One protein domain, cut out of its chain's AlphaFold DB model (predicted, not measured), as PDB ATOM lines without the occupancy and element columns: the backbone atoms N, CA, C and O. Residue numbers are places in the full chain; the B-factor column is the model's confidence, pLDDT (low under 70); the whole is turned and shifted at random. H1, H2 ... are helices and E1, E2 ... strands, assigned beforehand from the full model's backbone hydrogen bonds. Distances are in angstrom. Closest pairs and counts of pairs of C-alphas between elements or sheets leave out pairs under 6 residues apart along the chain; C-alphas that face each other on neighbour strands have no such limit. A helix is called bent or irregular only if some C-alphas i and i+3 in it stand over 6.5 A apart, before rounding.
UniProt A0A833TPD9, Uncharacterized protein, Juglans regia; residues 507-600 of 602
ATOM      1  N   ASN A 507     192.903 497.550 364.796       84.62
ATOM      2  CA  ASN A 507     193.511 498.048 366.035       84.62
ATOM      3  C   ASN A 507     192.482 498.734 366.948       84.62
ATOM      4  O   ASN A 507     192.623 498.679 368.166       84.62
ATOM      5  N   GLU A 508     191.450 499.348 366.369       88.44
ATOM      6  CA  GLU A 508     190.342 499.945 367.115       88.44
ATOM      7  C   GLU A 508     189.481 498.868 367.788       88.44
ATOM      8  O   GLU A 508     189.180 498.979 368.974       88.44
ATOM      9  N   ASP A 509     189.189 497.768 367.088       87.50
ATOM     10  CA  ASP A 509     188.482 496.622 367.669       87.50
ATOM     11  C   ASP A 509     189.269 495.996 368.827       87.50
ATOM     12  O   ASP A 509     188.693 495.688 369.865       87.50
ATOM     13  N   ASN A 510     190.592 495.858 368.695       85.62
ATOM     14  CA  ASN A 510     191.436 495.345 369.779       85.62
ATOM     15  C   ASN A 510     191.390 496.237 371.027       85.62
ATOM     16  O   ASN A 510     191.324 495.724 372.144       85.62
ATOM     17  N   LEU A 511     191.390 497.563 370.850       85.31
ATOM     18  CA  LEU A 511     191.229 498.505 371.961       85.31
ATOM     19  C   LEU A 511     189.831 498.396 372.590       85.31
ATOM     20  O   LEU A 511     189.706 498.449 373.811       85.31
ATOM     21  N   ASN A 512     188.796 498.185 371.776       84.88
ATOM     22  CA  ASN A 512     187.417 498.040 372.239       84.88
ATOM     23  C   ASN A 512     187.120 496.688 372.908       84.88
ATOM     24  O   ASN A 512     186.241 496.634 373.763       84.88
ATOM     25  N   ILE A 513     187.816 495.609 372.541       84.06
ATOM     26  CA  ILE A 513     187.694 494.281 373.171       84.06
ATOM     27  C   ILE A 513     188.484 494.230 374.485       84.06
ATOM     28  O   ILE A 513     188.082 493.542 375.419       84.06
ATOM     29  N   GLY A 514     189.605 494.953 374.561       80.81
ATOM     30  CA  GLY A 514     190.463 495.005 375.744       80.81
ATOM     31  C   GLY A 514     190.028 496.002 376.821       80.81
ATOM     32  O   GLY A 514     190.718 496.116 377.831       80.81
ATOM     33  N   ARG A 515     188.937 496.749 376.610       86.19
ATOM     34  CA  ARG A 515     188.416 497.701 377.603       86.19
ATOM     35  C   ARG A 515     187.646 496.984 378.708       86.19
ATOM     36  O   ARG A 515     187.075 495.918 378.489       86.19
ATOM     37  N   ASP A 516     187.582 497.625 379.866       87.75
ATOM     38  CA  ASP A 516     186.787 497.128 380.982       87.75
ATOM     39  C   ASP A 516     185.289 497.161 380.640       87.75
ATOM     40  O   ASP A 516     184.821 498.136 380.037       87.75
ATOM     41  N   PRO A 517     184.528 496.124 381.028       89.44
ATOM     42  CA  PRO A 517     183.098 496.080 380.775       89.44
ATOM     43  C   PRO A 517     182.364 497.160 381.573       89.44
ATOM     44  O   PRO A 517     182.630 497.387 382.756       89.44
ATOM     45  N   SER A 518     181.406 497.809 380.918       90.69
ATOM     46  CA  SER A 518     180.509 498.781 381.548       90.69
ATOM     47  C   SER A 518     179.373 498.102 382.318       90.69
ATOM     48  O   SER A 518     179.018 496.948 382.061       90.69
ATOM     49  N   ILE A 519     178.757 498.828 383.258       90.12
ATOM     50  CA  ILE A 519     177.616 498.298 384.014       90.12
ATOM     51  C   ILE A 519     176.414 498.022 383.105       90.12
ATOM     52  O   ILE A 519     175.675 497.066 383.337       90.12
ATOM     53  N   GLU A 520     176.241 498.820 382.052       92.25
ATOM     54  CA  GLU A 520     175.216 498.631 381.031       92.25
ATOM     55  C   GLU A 520     175.453 497.341 380.239       92.25
ATOM     56  O   GLU A 520     174.532 496.542 380.105       92.25
ATOM     57  N   GLU A 521     176.690 497.071 379.807       91.06
ATOM     58  CA  GLU A 521     177.033 495.824 379.105       91.06
ATOM     59  C   GLU A 521     176.808 494.591 379.987       91.06
ATOM     60  O   GLU A 521     176.251 493.592 379.527       91.06
ATOM     61  N   VAL A 522     177.182 494.664 381.270       89.25
ATOM     62  CA  VAL A 522     176.924 493.584 382.235       89.25
ATOM     63  C   VAL A 522     175.421 493.379 382.428       89.25
ATOM     64  O   VAL A 522     174.949 492.240 382.455       89.25
ATOM     65  N   LYS A 523     174.655 494.469 382.541       90.25
ATOM     66  CA  LYS A 523     173.201 494.411 382.693       90.25
ATOM     67  C   LYS A 523     172.546 493.777 381.473       90.25
ATOM     68  O   LYS A 523     171.743 492.862 381.634       90.25
ATOM     69  N   ASP A 524     172.899 494.221 380.275       92.19
ATOM     70  CA  ASP A 524     172.322 493.718 379.032       92.19
ATOM     71  C   ASP A 524     172.662 492.238 378.827       92.19
ATOM     72  O   ASP A 524     171.777 491.433 378.518       92.19
ATOM     73  N   ALA A 525     173.910 491.842 379.105       89.75
ATOM     74  CA  ALA A 525     174.328 490.444 379.069       89.75
ATOM     75  C   ALA A 525     173.511 489.586 380.047       89.75
ATOM     76  O   ALA A 525     172.947 488.564 379.651       89.75
ATOM     77  N   LEU A 526     173.369 490.023 381.301       87.12
ATOM     78  CA  LEU A 526     172.600 489.310 382.320       87.12
ATOM     79  C   LEU A 526     171.103 489.228 381.974       87.12
ATOM     80  O   LEU A 526     170.473 488.183 382.152       87.12
ATOM     81  N   PHE A 527     170.516 490.319 381.480       88.81
ATOM     82  CA  PHE A 527     169.083 490.407 381.184       88.81
ATOM     83  C   PHE A 527     168.704 489.675 379.893       88.81
ATOM     84  O   PHE A 527     167.542 489.284 379.746       88.81
ATOM     85  N   SER A 528     169.672 489.418 379.004       88.75
ATOM     86  CA  SER A 528     169.497 488.551 377.833       88.75
ATOM     87  C   SER A 528     169.242 487.082 378.204       88.75
ATOM     88  O   SER A 528     168.668 486.331 377.412       88.75
ATOM     89  N   ILE A 529     169.616 486.666 379.422       82.94
ATOM     90  CA  ILE A 529     169.434 485.294 379.899       82.94
ATOM     91  C   ILE A 529     167.957 485.065 380.278       82.94
ATOM     92  O   ILE A 529     167.430 485.763 381.156       82.94
ATOM     93  N   PRO A 530     167.281 484.044 379.711       79.12
ATOM     94  CA  PRO A 530     165.897 483.713 380.061       79.12
ATOM     95  C   PRO A 530     165.705 483.495 381.570       79.12
ATOM     96  O   PRO A 530     166.491 482.783 382.199       79.12
ATOM     97  N   ILE A 531     164.653 484.093 382.148       72.25
ATOM     98  CA  ILE A 531     164.354 484.073 383.600       72.25
ATOM     99  C   ILE A 531     164.218 482.642 384.131       72.25
ATOM    100  O   ILE A 531     164.619 482.330 385.251       72.25
ATOM    101  N   ASP A 532     163.664 481.760 383.309       66.94
ATOM    102  CA  ASP A 532     163.377 480.363 383.601       66.94
ATOM    103  C   ASP A 532     164.519 479.414 383.202       66.94
ATOM    104  O   ASP A 532     164.321 478.195 383.130       66.94
ATOM    105  N   SER A 533     165.727 479.943 382.994       69.88
ATOM    106  CA  SER A 533     166.929 479.157 382.711       69.88
ATOM    107  C   SER A 533     167.232 478.110 383.801       69.88
ATOM    108  O   SER A 533     166.686 478.103 384.915       69.88
ATOM    109  N   SER A 534     168.031 477.108 383.436       65.38
ATOM    110  CA  SER A 534     168.460 476.057 384.366       65.38
ATOM    111  C   SER A 534     169.437 476.629 385.393       65.38
ATOM    112  O   SER A 534     170.279 477.444 385.045       65.38
ATOM    113  N   LEU A 535     169.325 476.191 386.649       67.12
ATOM    114  CA  LEU A 535     170.144 476.701 387.750       67.12
ATOM    115  C   LEU A 535     171.527 476.038 387.770       67.12
ATOM    116  O   LEU A 535     171.633 474.826 387.554       67.12
ATOM    117  N   GLY A 536     172.553 476.830 388.082       63.25
ATOM    118  CA  GLY A 536     173.906 476.351 388.346       63.25
ATOM    119  C   GLY A 536     174.085 475.806 389.772       63.25
ATOM    120  O   GLY A 536     173.119 475.696 390.538       63.25
ATOM    121  N   PRO A 537     175.325 475.455 390.161       60.34
ATOM    122  CA  PRO A 537     175.653 474.957 391.503       60.34
ATOM    123  C   PRO A 537     175.385 475.936 392.645       60.34
ATOM    124  O   PRO A 537     175.206 475.528 393.795       60.34
ATOM    125  N   ASP A 538     175.319 477.222 392.325       61.28
ATOM    126  CA  ASP A 538     174.958 478.295 393.242       61.28
ATOM    127  C   ASP A 538     173.438 478.413 393.478       61.28
ATOM    128  O   ASP A 538     173.010 479.117 394.393       61.28
ATOM    129  N   GLY A 539     172.612 477.702 392.708       61.91
ATOM    130  CA  GLY A 539     171.162 477.687 392.856       61.91
ATOM    131  C   GLY A 539     170.461 479.007 392.519       61.91
ATOM    132  O   GLY A 539     169.262 479.109 392.789       61.91
ATOM    133  N   PHE A 540     171.155 479.989 391.936       68.00
ATOM    134  CA  PHE A 540     170.572 481.273 391.540       68.00
ATOM    135  C   PHE A 540     170.338 481.310 390.029       68.00
ATOM    136  O   PHE A 540     171.217 481.006 389.230       68.00
ATOM    137  N   GLY A 541     169.113 481.654 389.628       69.94
ATOM    138  CA  GLY A 541     168.756 481.865 388.224       69.94
ATOM    139  C   GLY A 541     168.869 483.336 387.846       69.94
ATOM    140  O   GLY A 541     168.910 484.199 388.725       69.94
ATOM    141  N   SER A 542     168.836 483.651 386.551       75.88
ATOM    142  CA  SER A 542     168.876 485.046 386.082       75.88
ATOM    143  C   SER A 542     167.740 485.893 386.666       75.88
ATOM    144  O   SER A 542     167.945 487.066 386.959       75.88
ATOM    145  N   GLY A 543     166.572 485.299 386.946       72.88
ATOM    146  CA  GLY A 543     165.467 485.973 387.637       72.88
ATOM    147  C   GLY A 543     165.848 486.577 388.993       72.88
ATOM    148  O   GLY A 543     165.416 487.683 389.303       72.88
ATOM    149  N   PHE A 544     166.705 485.906 389.773       73.81
ATOM    150  CA  PHE A 544     167.192 486.443 391.048       73.81
ATOM    151  C   PHE A 544     168.008 487.719 390.828       73.81
ATOM    152  O   PHE A 544     167.730 488.738 391.455       73.81
ATOM    153  N   PHE A 545     168.970 487.680 389.905       72.88
ATOM    154  CA  PHE A 545     169.840 488.821 389.620       72.88
ATOM    155  C   PHE A 545     169.099 489.981 388.952       72.88
ATOM    156  O   PHE A 545     169.472 491.130 389.153       72.88
ATOM    157  N   ARG A 546     168.033 489.700 388.194       79.81
ATOM    158  CA  ARG A 546     167.170 490.733 387.608       79.81
ATOM    159  C   ARG A 546     166.355 491.467 388.670       79.81
ATOM    160  O   ARG A 546     166.335 492.690 388.658       79.81
ATOM    161  N   VAL A 547     165.727 490.736 389.593       72.81
ATOM    162  CA  VAL A 547     164.929 491.333 390.682       72.81
ATOM    163  C   VAL A 547     165.825 492.036 391.700       72.81
ATOM    164  O   VAL A 547     165.522 493.135 392.144       72.81
ATOM    165  N   CYS A 548     166.957 491.428 392.049       70.44
ATOM    166  CA  CYS A 548     167.887 491.976 393.032       70.44
ATOM    167  C   CYS A 548     168.954 492.879 392.398       70.44
ATOM    168  O   CYS A 548     169.957 493.150 393.055       70.44
ATOM    169  N   TRP A 549     168.776 493.322 391.146       79.25
ATOM    170  CA  TRP A 549     169.803 494.041 390.386       79.25
ATOM    171  C   TRP A 549     170.362 495.224 391.174       79.25
ATOM    172  O   TRP A 549     171.569 495.327 391.355       79.25
ATOM    173  N   ASP A 550     169.493 496.060 391.740       75.94
ATOM    174  CA  ASP A 550     169.921 497.240 392.493       75.94
ATOM    175  C   ASP A 550     170.676 496.930 393.788       75.94
ATOM    176  O   ASP A 550     171.387 497.796 394.289       75.94
ATOM    177  N   LEU A 551     170.563 495.702 394.296       64.62
ATOM    178  CA  LEU A 551     171.287 495.234 395.475       64.62
ATOM    179  C   LEU A 551     172.634 494.592 395.121       64.62
ATOM    180  O   LEU A 551     173.541 494.637 395.942       64.62
ATOM    181  N   VAL A 552     172.758 493.966 393.943       74.31
ATOM    182  CA  VAL A 552     173.917 493.116 393.592       74.31
ATOM    183  C   VAL A 552     174.789 493.669 392.464       74.31
ATOM    184  O   VAL A 552     175.881 493.153 392.247       74.31
ATOM    185  N   LYS A 553     174.327 494.690 391.731       77.75
ATOM    186  CA  LYS A 553     174.988 495.217 390.523       77.75
ATOM    187  C   LYS A 553     176.421 495.692 390.752       77.75
ATOM    188  O   LYS A 553     177.283 495.425 389.920       77.75
ATOM    189  N   ASP A 554     176.677 496.355 391.877       77.38
ATOM    190  CA  ASP A 554     177.987 496.943 392.168       77.38
ATOM    191  C   ASP A 554     179.007 495.857 392.532       77.38
ATOM    192  O   ASP A 554     180.139 495.866 392.041       77.38
ATOM    193  N   ASP A 555     178.580 494.870 393.325       75.19
ATOM    194  CA  ASP A 555     179.392 493.697 393.653       75.19
ATOM    195  C   ASP A 555     179.699 492.885 392.383       75.19
ATOM    196  O   ASP A 555     180.845 492.493 392.150       75.19
ATOM    197  N   LEU A 556     178.682 492.689 391.531       76.75
ATOM    198  CA  LEU A 556     178.776 491.937 390.280       76.75
ATOM    199  C   LEU A 556     179.772 492.563 389.308       76.75
ATOM    200  O   LEU A 556     180.658 491.873 388.806       76.75
ATOM    201  N   LEU A 557     179.642 493.867 389.065       82.06
ATOM    202  CA  LEU A 557     180.567 494.598 388.207       82.06
ATOM    203  C   LEU A 557     181.993 494.517 388.751       82.06
ATOM    204  O   LEU A 557     182.922 494.270 387.988       82.06
ATOM    205  N   SER A 558     182.155 494.674 390.066       79.56
ATOM    206  CA  SER A 558     183.469 494.623 390.710       79.56
ATOM    207  C   SER A 558     184.162 493.277 390.479       79.56
ATOM    208  O   SER A 558     185.331 493.260 390.103       79.56
ATOM    209  N   ALA A 559     183.447 492.157 390.623       77.38
ATOM    210  CA  ALA A 559     184.012 490.835 390.347       77.38
ATOM    211  C   ALA A 559     184.355 490.610 388.871       77.38
ATOM    212  O   ALA A 559     185.377 489.995 388.566       77.38
ATOM    213  N   ILE A 560     183.519 491.097 387.951       80.75
ATOM    214  CA  ILE A 560     183.777 490.957 386.515       80.75
ATOM    215  C   ILE A 560     185.014 491.772 386.127       80.75
ATOM    216  O   ILE A 560     185.912 491.243 385.481       80.75
ATOM    217  N   VAL A 561     185.112 493.030 386.559       83.00
ATOM    218  CA  VAL A 561     186.288 493.871 386.281       83.00
ATOM    219  C   VAL A 561     187.549 493.275 386.914       83.00
ATOM    220  O   VAL A 561     188.586 493.192 386.256       83.00
ATOM    221  N   GLU A 562     187.462 492.765 388.149       81.00
ATOM    222  CA  GLU A 562     188.578 492.069 388.800       81.00
ATOM    223  C   GLU A 562     189.059 490.867 387.974       81.00
ATOM    224  O   GLU A 562     190.266 490.651 387.853       81.00
ATOM    225  N   PHE A 563     188.154 490.109 387.350       82.50
ATOM    226  CA  PHE A 563     188.531 489.033 386.434       82.50
ATOM    227  C   PHE A 563     189.254 489.552 385.181       82.50
ATOM    228  O   PHE A 563     190.280 488.986 384.797       82.50
ATOM    229  N   PHE A 564     188.768 490.634 384.564       82.38
ATOM    230  CA  PHE A 564     189.402 491.221 383.377       82.38
ATOM    231  C   PHE A 564     190.820 491.739 383.666       82.38
ATOM    232  O   PHE A 564     191.690 491.631 382.803       82.38
ATOM    233  N   HIS A 565     191.088 492.219 384.885       80.50
ATOM    234  CA  HIS A 565     192.420 492.686 385.295       80.50
ATOM    235  C   HIS A 565     193.342 491.576 385.805       80.50
ATOM    236  O   HIS A 565     194.535 491.580 385.513       80.50
ATOM    237  N   SER A 566     192.820 490.649 386.609       78.06
ATOM    238  CA  SER A 566     193.632 489.615 387.268       78.06
ATOM    239  C   SER A 566     193.818 488.358 386.421       78.06
ATOM    240  O   SER A 566     194.724 487.572 386.694       78.06
ATOM    241  N   HIS A 567     192.949 488.147 385.429       75.44
ATOM    242  CA  HIS A 567     192.819 486.909 384.655       75.44
ATOM    243  C   HIS A 567     192.565 485.660 385.520       75.44
ATOM    244  O   HIS A 567     192.774 484.530 385.075       75.44
ATOM    245  N   MET A 568     192.110 485.849 386.762       69.50
ATOM    246  CA  MET A 568     191.908 484.788 387.740       69.50
ATOM    247  C   MET A 568     190.426 484.665 388.087       69.50
ATOM    248  O   MET A 568     189.827 485.584 388.636       69.50
ATOM    249  N   LEU A 569     189.840 483.496 387.815       64.62
ATOM    250  CA  LEU A 569     188.498 483.147 388.287       64.62
ATOM    251  C   LEU A 569     188.592 482.354 389.593       64.62
ATOM    252  O   LEU A 569     189.285 481.329 389.642       64.62
ATOM    253  N   PRO A 570     187.878 482.761 390.656       62.69
ATOM    254  CA  PRO A 570     187.764 481.944 391.853       62.69
ATOM    255  C   PRO A 570     187.109 480.590 391.527       62.69
ATOM    256  O   PRO A 570     186.133 480.511 390.780       62.69
ATOM    257  N   LYS A 571     187.629 479.498 392.108       59.41
ATOM    258  CA  LYS A 571     187.230 478.114 391.761       59.41
ATOM    259  C   LYS A 571     185.726 477.834 391.900       59.41
ATOM    260  O   LYS A 571     185.203 476.947 391.231       59.41
ATOM    261  N   ASN A 572     185.033 478.573 392.761       59.78
ATOM    262  CA  ASN A 572     183.588 478.471 392.956       59.78
ATOM    263  C   ASN A 572     182.765 478.974 391.759       59.78
ATOM    264  O   ASN A 572     181.678 478.451 391.557       59.78
ATOM    265  N   PHE A 573     183.265 479.923 390.961       63.47
ATOM    266  CA  PHE A 573     182.586 480.365 389.731       63.47
ATOM    267  C   PHE A 573     182.706 479.338 388.611       63.47
ATOM    268  O   PHE A 573     181.779 479.114 387.845       63.47
ATOM    269  N   THR A 574     183.846 478.651 388.552       67.56
ATOM    270  CA  THR A 574     184.080 477.588 387.568       67.56
ATOM    271  C   THR A 574     183.389 476.271 387.929       67.56
ATOM    272  O   THR A 574     183.447 475.309 387.162       67.56
ATOM    273  N   ALA A 575     182.756 476.195 389.105       71.00
ATOM    274  CA  ALA A 575     181.983 475.029 389.486       71.00
ATOM    275  C   ALA A 575     180.779 474.893 388.546       71.00
ATOM    276  O   ALA A 575     180.014 475.832 388.343       71.00
ATOM    277  N   SER A 576     180.587 473.700 387.992       72.31
ATOM    278  CA  SER A 576     179.455 473.397 387.122       72.31
ATOM    279  C   SER A 576     178.886 472.025 387.452       72.31
ATOM    280  O   SER A 576     179.588 471.140 387.948       72.31
ATOM    281  N   TYR A 577     177.594 471.843 387.187       76.06
ATOM    282  CA  TYR A 577     177.008 470.509 387.179       76.06
ATOM    283  C   TYR A 577     177.143 469.902 385.794       76.06
ATOM    284  O   TYR A 577     176.717 470.503 384.811       76.06
ATOM    285  N   ILE A 578     177.660 468.679 385.719       79.81
ATOM    286  CA  ILE A 578     177.590 467.893 384.491       79.81
ATOM    287  C   ILE A 578     176.213 467.233 384.443       79.81
ATOM    288  O   ILE A 578     175.911 466.325 385.218       79.81
ATOM    289  N   VAL A 579     175.371 467.697 383.526       80.12
ATOM    290  CA  VAL A 579     174.062 467.109 383.247       80.12
ATOM    291  C   VAL A 579     174.146 466.248 382.000       80.12
ATOM    292  O   VAL A 579     174.608 466.678 380.946       80.12
ATOM    293  N   LEU A 580     173.669 465.012 382.122       82.31
ATOM    294  CA  LEU A 580     173.676 464.039 381.038       82.31
ATOM    295  C   LEU A 580     172.352 464.098 380.274       82.31
ATOM    296  O   LEU A 580     171.305 463.710 380.796       82.31
ATOM    297  N   ILE A 581     172.399 464.557 379.021       81.50
ATOM    298  CA  ILE A 581     171.236 464.563 378.127       81.50
ATOM    299  C   ILE A 581     171.268 463.314 377.239       81.50
ATOM    300  O   ILE A 581     172.243 463.115 376.509       81.50
ATOM    301  N   PRO A 582     170.226 462.466 377.265       81.12
ATOM    302  CA  PRO A 582     170.182 461.272 376.434       81.12
ATOM    303  C   PRO A 582     170.113 461.638 374.943       81.12
ATOM    304  O   PRO A 582     169.332 462.494 374.536       81.12
ATOM    305  N   LYS A 583     170.928 460.972 374.117       83.88
ATOM    306  CA  LYS A 583     170.890 461.071 372.644       83.88
ATOM    307  C   LYS A 583     169.793 460.195 372.031       83.88
ATOM    308  O   LYS A 583     169.441 460.394 370.874       83.88
ATOM    309  N   VAL A 584     169.315 459.204 372.784       83.44
ATOM    310  CA  VAL A 584     168.354 458.173 372.365       83.44
ATOM    311  C   VAL A 584     167.354 457.914 373.494       83.44
ATOM    312  O   VAL A 584     167.685 458.138 374.654       83.44
ATOM    313  N   ASP A 585     166.158 457.409 373.182       76.94
ATOM    314  CA  ASP A 585     165.073 457.238 374.168       76.94
ATOM    315  C   ASP A 585     165.410 456.293 375.330       76.94
ATOM    316  O   ASP A 585     164.941 456.487 376.452       76.94
ATOM    317  N   LYS A 586     166.218 455.261 375.066       82.31
ATOM    318  CA  LYS A 586     166.646 454.260 376.052       82.31
ATOM    319  C   LYS A 586     168.166 454.114 376.002       82.31
ATOM    320  O   LYS A 586     168.670 453.226 375.316       82.31
ATOM    321  N   PRO A 587     168.907 455.031 376.638       82.38
ATOM    322  CA  PRO A 587     170.359 454.984 376.620       82.38
ATOM    323  C   PRO A 587     170.848 453.819 377.487       82.38
ATOM    324  O   PRO A 587     170.551 453.765 378.676       82.38
ATOM    325  N   SER A 588     171.593 452.895 376.883       84.75
ATOM    326  CA  SER A 588     172.162 451.724 377.563       84.75
ATOM    327  C   SER A 588     173.637 451.885 377.939       84.75
ATOM    328  O   SER A 588     174.179 451.007 378.592       84.75
ATOM    329  N   GLY A 589     174.296 452.980 377.544       84.94
ATOM    330  CA  GLY A 589     175.714 453.241 377.820       84.94
ATOM    331  C   GLY A 589     176.021 454.738 377.917       84.94
ATOM    332  O   GLY A 589     175.248 455.572 377.432       84.94
ATOM    333  N   PHE A 590     177.154 455.097 378.535       85.56
ATOM    334  CA  PHE A 590     177.545 456.500 378.752       85.56
ATOM    335  C   PHE A 590     177.833 457.270 377.452       85.56
ATOM    336  O   PHE A 590     177.582 458.474 377.375       85.56
ATOM    337  N   ASP A 591     178.246 456.579 376.385       84.88
ATOM    338  CA  ASP A 591     178.447 457.143 375.043       84.88
ATOM    339  C   ASP A 591     177.141 457.670 374.413       84.88
ATOM    340  O   ASP A 591     177.152 458.546 373.534       84.88
ATOM    341  N   LYS A 592     175.990 457.182 374.896       85.62
ATOM    342  CA  LYS A 592     174.652 457.616 374.476       85.62
ATOM    343  C   LYS A 592     174.170 458.880 375.180       85.62
ATOM    344  O   LYS A 592     173.060 459.327 374.899       85.62
ATOM    345  N   PHE A 593     174.996 459.504 376.017       84.31
ATOM    346  CA  PHE A 593     174.695 460.792 376.631       84.31
ATOM    347  C   PHE A 593     175.553 461.914 376.044       84.31
ATOM    348  O   PHE A 593     176.672 461.709 375.570       84.31
ATOM    349  N   ARG A 594     174.996 463.124 376.027       81.31
ATOM    350  CA  ARG A 594     175.739 464.371 375.840       81.31
ATOM    351  C   ARG A 594     175.953 464.983 377.224       81.31
ATOM    352  O   ARG A 594     174.950 465.303 377.864       81.31
ATOM    353  N   PRO A 595     177.201 465.132 377.693       82.38
ATOM    354  CA  PRO A 595     177.461 465.930 378.878       82.38
ATOM    355  C   PRO A 595     177.265 467.411 378.530       82.38
ATOM    356  O   PRO A 595     177.800 467.891 377.531       82.38
ATOM    357  N   ILE A 596     176.479 468.121 379.335       78.19
ATOM    358  CA  ILE A 596     176.338 469.578 379.289       78.19
ATOM    359  C   ILE A 596     176.709 470.127 380.658       78.19
ATOM    360  O   ILE A 596     176.172 469.672 381.669       78.19
ATOM    361  N   SER A 597     177.598 471.113 380.685       77.88
ATOM    362  CA  SER A 597     177.906 471.855 381.902       77.88
ATOM    363  C   SER A 597     176.836 472.909 382.151       77.88
ATOM    364  O   SER A 597     176.629 473.802 381.332       77.88
ATOM    365  N   LEU A 598     176.149 472.801 383.285       72.31
ATOM    366  CA  LEU A 598     175.336 473.878 383.833       72.31
ATOM    367  C   LEU A 598     176.227 474.746 384.714       72.31
ATOM    368  O   LEU A 598     176.619 474.327 385.808       72.31
ATOM    369  N   CYS A 599     176.559 475.923 384.206       73.75
ATOM    370  CA  CYS A 599     177.324 476.931 384.922       73.75
ATOM    371  C   CYS A 599     176.396 477.808 385.769       73.75
ATOM    372  O   CYS A 599     175.192 477.891 385.508       73.75
ATOM    373  N   SER A 600     176.967 478.457 386.779       75.75
ATOM    374  CA  SER A 600     176.327 479.593 387.443       75.75
ATOM    375  C   SER A 600     176.078 480.724 386.436       75.75
ATOM    376  O   SER A 600     176.709 480.780 385.380       75.75
TER     377      SER A 600
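AT A GLANCE: This is residues 507 to 600 of the 602 residues of an uncharacterized protein of Juglans regia (UniProt A0A833TPD9). A loose cluster of three helices, H2, H3 and H4, makes one end, and a two-stranded hairpin, E1 and E2, reaches away from it as a long arm. H1, residues 507 to 513, sticks out free at the helical end. The 94 printed residues hold four named helices and then two named strands, in the order H1 H2 H3 H4 E1 E2; the class is mixed, and the sheet, E1 - E2, is antiparallel. The whole is loose, with a radius of gyration of the C-alphas of 17.2 A and spans of 50 by 36 by 24 A.

HOW THE PARTS SIT: H1, residues 507 to 513, stands free and is apart from H2, residues 519 to 527. H2 touches H3, residues 542 to 547, at a steep tilt of 58 degrees, opposite ways; the closest C-alphas, of Phe 527 and Arg 546, are 6.7 A apart. H4, residues 549 to 566, only just touches H2, with 3 pairs of C-alphas within 8 A and with residues 553 to 557 alone; the closest C-alphas are those of Ile 519 and Leu 557, 6.3 A. H3 and H4 are close but not clearly touching. E1, residues 576 to 582, and E2, residues 593 to 599, form an antiparallel hairpin at 151 degrees, with N 579 and O 596 at 2.8 A within hydrogen-bond range. Every O i to N i+4 pair is within range in H1, H2 and H3, and 12 of 14 in H4.

IN THESE COORDINATES: H1 begins at C-alpha 507 (193.511, 498.048, 366.035) and spans 9.9 A. H2 spans 12.0 A, H3 8.7 A and H4 24.4 A; H4 is irregular, with C-alphas 551 and 554 7.7 A apart. E1 spans 18.6 A; E2 spans 18.3 A and ends at C-alpha 599 (177.324, 476.931, 384.922).

THE WHOLE: The C-alphas farthest apart, of Glu 508 and Ser 588, are 52.6 A apart. The printed part has no cut; the link from H2 to H3 is long. pLDDT is under 70 at residues 532 to 541, 551 and 568 to 574.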